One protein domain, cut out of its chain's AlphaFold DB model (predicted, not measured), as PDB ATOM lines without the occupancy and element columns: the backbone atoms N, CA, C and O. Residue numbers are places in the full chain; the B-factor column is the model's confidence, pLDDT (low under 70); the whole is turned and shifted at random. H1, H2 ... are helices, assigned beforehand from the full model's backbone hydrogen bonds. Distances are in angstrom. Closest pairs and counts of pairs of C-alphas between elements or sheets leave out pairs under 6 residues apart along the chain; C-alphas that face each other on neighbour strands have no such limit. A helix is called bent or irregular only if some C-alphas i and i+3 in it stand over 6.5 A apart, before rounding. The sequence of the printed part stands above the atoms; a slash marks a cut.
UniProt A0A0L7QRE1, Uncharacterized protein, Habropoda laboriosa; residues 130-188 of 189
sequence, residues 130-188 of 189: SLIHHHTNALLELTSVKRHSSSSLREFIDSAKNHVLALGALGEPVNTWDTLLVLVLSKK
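AT A GLANCE: This is residues 130 to 188 of the 189 residues of an uncharacterized protein of Habropoda laboriosa (UniProt A0A0L7QRE1). A long helical hairpin, H1 and H2, has a shorter third helix, H3, set slantwise beside it, and the centres of the three make a triangle. H2 is the longest helix and makes most of the long axis; H1 is side by side with a part of it, residues 142 to 149 lead on from H1 toward the end of the body where H2 begins, and residues 170 to 177 fold back from the other end of H2 to H3, which is held more loosely than the hairpin. The printed part has 59 residues with three named helices, in the order H1, H2, H3, and no named strand, and its class is all helix. The whole is compact, with a radius of gyration of the C-alphas of 11.6 A, yet elongated in outline, with spans of 34 by 21 by 15 A.

IN THESE COORDINATES: The printed part begins with H1, residues 130 to 141, whose first C-alpha, that of Ser 130, is at (-2.528, -38.066, -35.031). H1 measures 15.8 A from its first to its last C-alpha. Residues 142 to 149 follow without a named element. H2 takes residues 150 to 169 and measures 28.4 A, from C-alpha 150 at (4.230, -22.155, -62.747) to C-alpha 169 at (-6.727, -43.328, -47.277). After residues 170 to 177 comes H3, residues 178 to 186, which measures 11.8 A and ends with C-alpha 186 at (-7.768, -19.850, -52.518). Residues 187 and 188 follow H3, and the printed part ends there. None of the three helices is bent or irregular.

HOW THE PARTS SIT: H1 and H2 touch, with 12 pairs of C-alphas within 8 A. Their closest C-alphas are those of His 135 and His 163, 5.4 A apart. The two helices run opposite ways at a shallow tilt of 24 degrees, and they form a helical hairpin. H2 touches H1 with residues 159 to 167 alone. The centres of H1 and H2 are 12.5 A apart. H1 and H3 are close but not clearly touching, with 1 pair of C-alphas within 8 A, those of Leu 140 and Val 184 at 7.6 A. H1 and H3 run the same way at a steep tilt of 50 degrees, and their centres are 15.2 A apart. H2 and H3 are near each other: their closest C-alphas are 8.4 A apart, and 5 pairs lie within 10 A. H3 touches no helix, but is near H1 and near H2. In the backbones of H1, H2 and H3, every O i to N i+4 pair is within hydrogen-bond range.

THE WHOLE: The two C-alphas farthest apart are those of Arg 147, in the link from H1 to H2, and Gly 171, in the link from H2 to H3, at 34.3 A. The first and last printed C-alphas, those of Ser 130 and Lys 188, are 23.9 A apart. The printed part has no cut. The link from H1 to H2 and the link from H2 to H3 are both short, with 8 residues each, and neither is tight. The mean pLDDT of the printed part of this predicted model is 85.6. Four residues are under 70, namely residue 144 and residues 146 to 148, and they lie in the link from H1 to H2. The mean pLDDT is 88 for H1, 89 for H2 and 87 for H3.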
ATOM      1  N   SER A 130      -3.751 -38.846 -34.811       80.38
ATOM      2  CA  SER A 130      -2.528 -38.066 -35.031       80.38
ATOM      3  C   SER A 130      -2.177 -37.931 -36.513       80.38
ATOM      4  O   SER A 130      -1.729 -36.864 -36.925       80.38
ATOM      5  N   LEU A 131      -2.406 -38.965 -37.330       82.06
ATOM      6  CA  LEU A 131      -2.184 -38.922 -38.779       82.06
ATOM      7  C   LEU A 131      -3.159 -37.967 -39.480       82.06
ATOM      8  O   LEU A 131      -2.732 -37.132 -40.281       82.06
ATOM      9  N   ILE A 132      -4.447 -38.031 -39.132       88.25
ATOM     10  CA  ILE A 132      -5.468 -37.099 -39.624       88.25
ATOM     11  C   ILE A 132      -5.096 -35.674 -39.216       88.25
ATOM     12  O   ILE A 132      -5.057 -34.781 -40.063       88.25
ATOM     13  N   HIS A 133      -4.755 -35.453 -37.945       88.31
ATOM     14  CA  HIS A 133      -4.356 -34.140 -37.445       88.31
ATOM     15  C   HIS A 133      -3.087 -33.624 -38.138       88.31
ATOM     16  O   HIS A 133      -3.025 -32.455 -38.514       88.31
ATOM     17  N   HIS A 134      -2.094 -34.488 -38.370       86.75
ATOM     18  CA  HIS A 134      -0.870 -34.147 -39.089       86.75
ATOM     19  C   HIS A 134      -1.162 -33.681 -40.516       86.75
ATOM     20  O   HIS A 134      -0.765 -32.578 -40.888       86.75
ATOM     21  N   HIS A 135      -1.880 -34.484 -41.305       89.62
ATOM     22  CA  HIS A 135      -2.194 -34.132 -42.688       89.62
ATOM     23  C   HIS A 135      -3.138 -32.931 -42.785       89.62
ATOM     24  O   HIS A 135      -2.972 -32.101 -43.678       89.62
ATOM     25  N   THR A 136      -4.076 -32.790 -41.846       90.69
ATOM     26  CA  THR A 136      -4.959 -31.621 -41.761       90.69
ATOM     27  C   THR A 136      -4.155 -30.355 -41.487       90.69
ATOM     28  O   THR A 136      -4.279 -29.387 -42.232       90.69
ATOM     29  N   ASN A 137      -3.278 -30.357 -40.480       89.88
ATOM     30  CA  ASN A 137      -2.434 -29.199 -40.191       89.88
ATOM     31  C   ASN A 137      -1.474 -28.897 -41.336       89.88
ATOM     32  O   ASN A 137      -1.402 -27.751 -41.758       89.88
ATOM     33  N   ALA A 138      -0.809 -29.903 -41.909       89.12
ATOM     34  CA  ALA A 138       0.088 -29.701 -43.042       89.12
ATOM     35  C   ALA A 138      -0.638 -29.043 -44.229       89.12
ATOM     36  O   ALA A 138      -0.139 -28.076 -44.803       89.12
ATOM     37  N   LEU A 139      -1.865 -29.480 -44.535       90.25
ATOM     38  CA  LEU A 139      -2.731 -28.866 -45.547       90.25
ATOM     39  C   LEU A 139      -3.099 -27.408 -45.186       90.25
ATOM     40  O   LEU A 139      -2.965 -26.491 -46.007       90.25
ATOM     41  N   LEU A 140      -3.508 -27.169 -43.936       87.31
ATOM     42  CA  LEU A 140      -3.852 -25.845 -43.403       87.31
ATOM     43  C   LEU A 140      -2.646 -24.914 -43.229       87.31
ATOM     44  O   LEU A 140      -2.827 -23.697 -43.217       87.31
ATOM     45  N   GLU A 141      -1.419 -25.430 -43.233       87.44
ATOM     46  CA  GLU A 141      -0.163 -24.681 -43.089       87.44
ATOM     47  C   GLU A 141       0.659 -24.589 -44.382       87.44
ATOM     48  O   GLU A 141       1.622 -23.825 -44.421       87.44
ATOM     49  N   LEU A 142       0.244 -25.261 -45.473       86.06
ATOM     50  CA  LEU A 142       0.835 -25.094 -46.812       86.06
ATOM     51  C   LEU A 142       1.173 -23.628 -47.100       86.06
ATOM     52  O   LEU A 142       0.303 -22.751 -47.040       86.06
ATOM     53  N   THR A 143       2.449 -23.374 -47.379       73.75
ATOM     54  CA  THR A 143       2.978 -22.020 -47.521       73.75
ATOM     55  C   THR A 143       2.370 -21.338 -48.742       73.75
ATOM     56  O   THR A 143       2.274 -21.933 -49.812       73.75
ATOM     57  N   SER A 144       1.975 -20.075 -48.577       68.12
ATOM     58  CA  SER A 144       1.437 -19.265 -49.669       68.12
ATOM     59  C   SER A 144       2.469 -19.054 -50.780       68.12
ATOM     60  O   SER A 144       3.650 -18.798 -50.510       68.12
ATOM     61  N   VAL A 145       2.027 -19.148 -52.035       70.25
ATOM     62  CA  VAL A 145       2.876 -19.009 -53.225       70.25
ATOM     63  C   VAL A 145       3.209 -17.527 -53.449       70.25
ATOM     64  O   VAL A 145       2.631 -16.850 -54.287       70.25
ATOM     65  N   LYS A 146       4.192 -17.000 -52.708       64.44
ATOM     66  CA  LYS A 146       4.604 -15.576 -52.765       64.44
ATOM     67  C   LYS A 146       5.194 -15.131 -54.113       64.44
ATOM     68  O   LYS A 146       5.302 -13.936 -54.378       64.44
ATOM     69  N   ARG A 147       5.642 -16.073 -54.947       60.81
ATOM     70  CA  ARG A 147       6.093 -15.836 -56.324       60.81
ATOM     71  C   ARG A 147       5.334 -16.796 -57.226       60.81
ATOM     72  O   ARG A 147       5.614 -17.991 -57.198       60.81
ATOM     73  N   HIS A 148       4.411 -16.269 -58.027       65.12
ATOM     74  CA  HIS A 148       3.618 -17.025 -58.999       65.12
ATOM     75  C   HIS A 148       4.481 -17.530 -60.168       65.12
ATOM     76  O   HIS A 148       4.350 -17.087 -61.305       65.12
ATOM     77  N   SER A 149       5.403 -18.449 -59.886       78.38
ATOM     78  CA  SER A 149       5.999 -19.290 -60.916       78.38
ATOM     79  C   SER A 149       5.087 -20.495 -61.152       78.38
ATOM     80  O   SER A 149       4.466 -21.012 -60.218       78.38
ATOM     81  N   SER A 150       5.003 -20.957 -62.399       80.50
ATOM     82  CA  SER A 150       4.230 -22.155 -62.747       80.50
ATOM     83  C   SER A 150       4.700 -23.394 -61.976       80.50
ATOM     84  O   SER A 150       3.879 -24.234 -61.614       80.50
ATOM     85  N   SER A 151       5.999 -23.489 -61.675       84.06
ATOM     86  CA  SER A 151       6.586 -24.564 -60.869       84.06
ATOM     87  C   SER A 151       6.138 -24.504 -59.410       84.06
ATOM     88  O   SER A 151       5.674 -25.512 -58.887       84.06
ATOM     89  N   SER A 152       6.174 -23.329 -58.775       82.88
ATOM     90  CA  SER A 152       5.751 -23.181 -57.372       82.88
ATOM     91  C   SER A 152       4.256 -23.449 -57.182       82.88
ATOM     92  O   SER A 152       3.859 -24.033 -56.178       82.88
ATOM     93  N   LEU A 153       3.418 -23.070 -58.155       84.19
ATOM     94  CA  LEU A 153       1.989 -23.394 -58.118       84.19
ATOM     95  C   LEU A 153       1.747 -24.902 -58.263       84.19
ATOM     96  O   LEU A 153       0.887 -25.458 -57.582       84.19
ATOM     97  N   ARG A 154       2.508 -25.574 -59.133       87.31
ATOM     98  CA  ARG A 154       2.407 -27.024 -59.313       87.31
ATOM     99  C   ARG A 154       2.812 -27.776 -58.047       87.31
ATOM    100  O   ARG A 154       2.060 -28.636 -57.611       87.31
ATOM    101  N   GLU A 155       3.927 -27.400 -57.427       87.25
ATOM    102  CA  GLU A 155       4.378 -27.973 -56.151       87.25
ATOM    103  C   GLU A 155       3.339 -27.779 -55.038       87.25
ATOM    104  O   GLU A 155       3.042 -28.717 -54.302       87.25
ATOM    105  N   PHE A 156       2.728 -26.592 -54.952       88.12
ATOM    106  CA  PHE A 156       1.648 -26.319 -54.001       88.12
ATOM    107  C   PHE A 156       0.436 -27.236 -54.224       88.12
ATOM    108  O   PHE A 156      -0.068 -27.840 -53.275       88.12
ATOM    109  N   ILE A 157      -0.016 -27.372 -55.476       88.81
ATOM    110  CA  ILE A 157      -1.142 -28.244 -55.837       88.81
ATOM    111  C   ILE A 157      -0.813 -29.708 -55.538       88.81
ATOM    112  O   ILE A 157      -1.649 -30.414 -54.975       88.81
ATOM    113  N   ASP A 158       0.381 -30.169 -55.903       90.44
ATOM    114  CA  ASP A 158       0.804 -31.552 -55.690       90.44
ATOM    115  C   ASP A 158       0.902 -31.861 -54.187       90.44
ATOM    116  O   ASP A 158       0.401 -32.891 -53.737       90.44
ATOM    117  N   SER A 159       1.423 -30.932 -53.378       89.75
ATOM    118  CA  SER A 159       1.456 -31.080 -51.918       89.75
ATOM    119  C   SER A 159       0.052 -31.120 -51.304       89.75
ATOM    120  O   SER A 159      -0.221 -31.973 -50.460       89.75
ATOM    121  N   ALA A 160      -0.863 -30.249 -51.746       91.12
ATOM    122  CA  ALA A 160      -2.252 -30.264 -51.288       91.12
ATOM    123  C   ALA A 160      -2.947 -31.586 -51.637       91.12
ATOM    124  O   ALA A 160      -3.577 -32.203 -50.777       91.12
ATOM    125  N   LYS A 161      -2.784 -32.062 -52.877       91.25
ATOM    126  CA  LYS A 161      -3.329 -33.349 -53.327       91.25
ATOM    127  C   LYS A 161      -2.792 -34.512 -52.506       91.25
ATOM    128  O   LYS A 161      -3.579 -35.365 -52.115       91.25
ATOM    129  N   ASN A 162      -1.495 -34.536 -52.211       91.12
ATOM    130  CA  ASN A 162      -0.895 -35.605 -51.414       91.12
ATOM    131  C   ASN A 162      -1.523 -35.692 -50.015       91.12
ATOM    132  O   ASN A 162      -1.851 -36.787 -49.567       91.12
ATOM    133  N   HIS A 163      -1.761 -34.556 -49.352       92.06
ATOM    134  CA  HIS A 163      -2.438 -34.546 -48.051       92.06
ATOM    135  C   HIS A 163      -3.908 -34.973 -48.145       92.06
ATOM    136  O   HIS A 163      -4.362 -35.753 -47.314       92.06
ATOM    137  N   VAL A 164      -4.643 -34.527 -49.171       93.38
ATOM    138  CA  VAL A 164      -6.041 -34.943 -49.394       93.38
ATOM    139  C   VAL A 164      -6.139 -36.448 -49.672       93.38
ATOM    140  O   VAL A 164      -7.000 -37.120 -49.111       93.38
ATOM    141  N   LEU A 165      -5.236 -37.000 -50.486       91.31
ATOM    142  CA  LEU A 165      -5.179 -38.438 -50.760       91.31
ATOM    143  C   LEU A 165      -4.858 -39.245 -49.499       91.31
ATOM    144  O   LEU A 165      -5.493 -40.268 -49.259       91.31
ATOM    145  N   ALA A 166      -3.915 -38.775 -48.678       89.50
ATOM    146  CA  ALA A 166      -3.586 -39.423 -47.413       89.50
ATOM    147  C   ALA A 166      -4.775 -39.417 -46.437       89.50
ATOM    148  O   ALA A 166      -5.087 -40.451 -45.854       89.50
ATOM    149  N   LEU A 167      -5.493 -38.294 -46.318       91.25
ATOM    150  CA  LEU A 167      -6.714 -38.197 -45.506       91.25
ATOM    151  C   LEU A 167      -7.809 -39.150 -46.010       91.25
ATOM    152  O   LEU A 167      -8.416 -39.858 -45.209       91.25
ATOM    153  N   GLY A 168      -8.003 -39.250 -47.328       90.81
ATOM    154  CA  GLY A 168      -8.922 -40.230 -47.916       90.81
ATOM    155  C   GLY A 168      -8.529 -41.679 -47.607       90.81
ATOM    156  O   GLY A 168      -9.387 -42.493 -47.270       90.81
ATOM    157  N   ALA A 169      -7.233 -42.003 -47.645       87.75
ATOM    158  CA  ALA A 169      -6.727 -43.328 -47.277       87.75
ATOM    159  C   ALA A 169      -6.879 -43.643 -45.773       87.75
ATOM    160  O   ALA A 169      -6.956 -44.812 -45.398       87.75
ATOM    161  N   LEU A 170      -6.967 -42.615 -44.922       87.94
ATOM    162  CA  LEU A 170      -7.262 -42.725 -43.488       87.94
ATOM    163  C   LEU A 170      -8.768 -42.818 -43.182       87.94
ATOM    164  O   LEU A 170      -9.139 -42.980 -42.022       87.94
ATOM    165  N   GLY A 171      -9.630 -42.754 -44.203       88.94
ATOM    166  CA  GLY A 171     -11.082 -42.891 -44.068       88.94
ATOM    167  C   GLY A 171     -11.849 -41.573 -43.948       88.94
ATOM    168  O   GLY A 171     -13.063 -41.604 -43.752       88.94
ATOM    169  N   GLU A 172     -11.186 -40.421 -44.095       92.38
ATOM    170  CA  GLU A 172     -11.872 -39.127 -44.093       92.38
ATOM    171  C   GLU A 172     -12.704 -38.931 -45.376       92.38
ATOM    172  O   GLU A 172     -12.264 -39.297 -46.473       92.38
ATOM    173  N   PRO A 173     -13.898 -38.308 -45.294       91.38
ATOM    174  CA  PRO A 173     -14.806 -38.117 -46.425       91.38
ATOM    175  C   PRO A 173     -14.368 -36.953 -47.335       91.38
ATOM    176  O   PRO A 173     -15.156 -36.056 -47.652       91.38
ATOM    177  N   VAL A 174     -13.116 -36.977 -47.795       91.75
ATOM    178  CA  VAL A 174     -12.476 -35.900 -48.574       91.75
ATOM    179  C   VAL A 174     -13.217 -35.540 -49.864       91.75
ATOM    180  O   VAL A 174     -13.181 -34.391 -50.294       91.75
ATOM    181  N   ASN A 175     -13.974 -36.485 -50.432       88.88
ATOM    182  CA  ASN A 175     -14.810 -36.292 -51.625       88.88
ATOM    183  C   ASN A 175     -15.988 -35.324 -51.415       88.88
ATOM    184  O   ASN A 175     -16.715 -35.032 -52.355       88.88
ATOM    185  N   THR A 176     -16.238 -34.890 -50.178       90.31
ATOM    186  CA  THR A 176     -17.292 -33.918 -49.847       90.31
ATOM    187  C   THR A 176     -16.728 -32.538 -49.502       90.31
ATOM    188  O   THR A 176     -17.482 -31.613 -49.199       90.31
ATOM    189  N   TRP A 177     -15.401 -32.380 -49.525       91.06
ATOM    190  CA  TRP A 177     -14.723 -31.182 -49.033       91.06
ATOM    191  C   TRP A 177     -14.396 -30.162 -50.122       91.06
ATOM    192  O   TRP A 177     -13.797 -29.139 -49.802       91.06
ATOM    193  N   ASP A 178     -14.802 -30.379 -51.378       87.62
ATOM    194  CA  ASP A 178     -14.421 -29.539 -52.525       87.62
ATOM    195  C   ASP A 178     -14.589 -28.041 -52.252       87.62
ATOM    196  O   ASP A 178     -13.639 -27.272 -52.379       87.62
ATOM    197  N   THR A 179     -15.767 -27.617 -51.786       88.25
ATOM    198  CA  THR A 179     -16.051 -26.203 -51.493       88.25
ATOM    199  C   THR A 179     -15.146 -25.638 -50.393       88.25
ATOM    200  O   THR A 179     -14.663 -24.510 -50.505       88.25
ATOM    201  N   LEU A 180     -14.892 -26.411 -49.331       88.38
ATOM    202  CA  LEU A 180     -14.032 -25.991 -48.219       88.38
ATOM    203  C   LEU A 180     -12.565 -25.929 -48.647       88.38
ATOM    204  O   LEU A 180     -11.885 -24.948 -48.350       88.38
ATOM    205  N   LEU A 181     -12.089 -26.941 -49.373       88.75
ATOM    206  CA  LEU A 181     -10.726 -27.012 -49.890       88.75
ATOM    207  C   LEU A 181     -10.460 -25.879 -50.876       88.75
ATOM    208  O   LEU A 181      -9.455 -25.189 -50.739       88.75
ATOM    209  N   VAL A 182     -11.381 -25.622 -51.809       88.19
ATOM    210  CA  VAL A 182     -11.284 -24.478 -52.723       88.19
ATOM    211  C   VAL A 182     -11.194 -23.181 -51.926       88.19
ATOM    212  O   VAL A 182     -10.283 -22.395 -52.170       88.19
ATOM    213  N   LEU A 183     -12.062 -22.959 -50.934       86.56
ATOM    214  CA  LEU A 183     -12.041 -21.736 -50.128       86.56
ATOM    215  C   LEU A 183     -10.728 -21.565 -49.344       86.56
ATOM    216  O   LEU A 183     -10.156 -20.475 -49.332       86.56
ATOM    217  N   VAL A 184     -10.246 -22.622 -48.684       86.69
ATOM    218  CA  VAL A 184      -9.020 -22.590 -47.871       86.69
ATOM    219  C   VAL A 184      -7.782 -22.402 -48.743       86.69
ATOM    220  O   VAL A 184      -6.939 -21.563 -48.430       86.69
ATOM    221  N   LEU A 185      -7.673 -23.142 -49.847       85.25
ATOM    222  CA  LEU A 185      -6.527 -23.058 -50.753       85.25
ATOM    223  C   LEU A 185      -6.508 -21.727 -51.517       85.25
ATOM    224  O   LEU A 185      -5.437 -21.161 -51.711       85.25
ATOM    225  N   SER A 186      -7.674 -21.169 -51.866       84.25
ATOM    226  CA  SER A 186      -7.768 -19.850 -52.518       84.25
ATOM    227  C   SER A 186      -7.258 -18.713 -51.636       84.25
ATOM    228  O   SER A 186      -6.721 -17.745 -52.152       84.25
ATOM    229  N   LYS A 187      -7.385 -18.821 -50.305       81.12
ATOM    230  CA  LYS A 187      -6.836 -17.827 -49.361       81.12
ATOM    231  C   LYS A 187      -5.310 -17.877 -49.238       81.12
ATOM    232  O   LYS A 187      -4.727 -17.009 -48.594       81.12
ATOM    233  N   LYS A 188      -4.682 -18.919 -49.781       74.31
ATOM    234  CA  LYS A 188      -3.239 -19.168 -49.705       74.31
ATOM    235  C   LYS A 188      -2.520 -18.904 -51.026       74.31
ATOM    236  O   LYS A 188      -1.292 -18.847 -51.019       74.31
TER     237      LYS A 188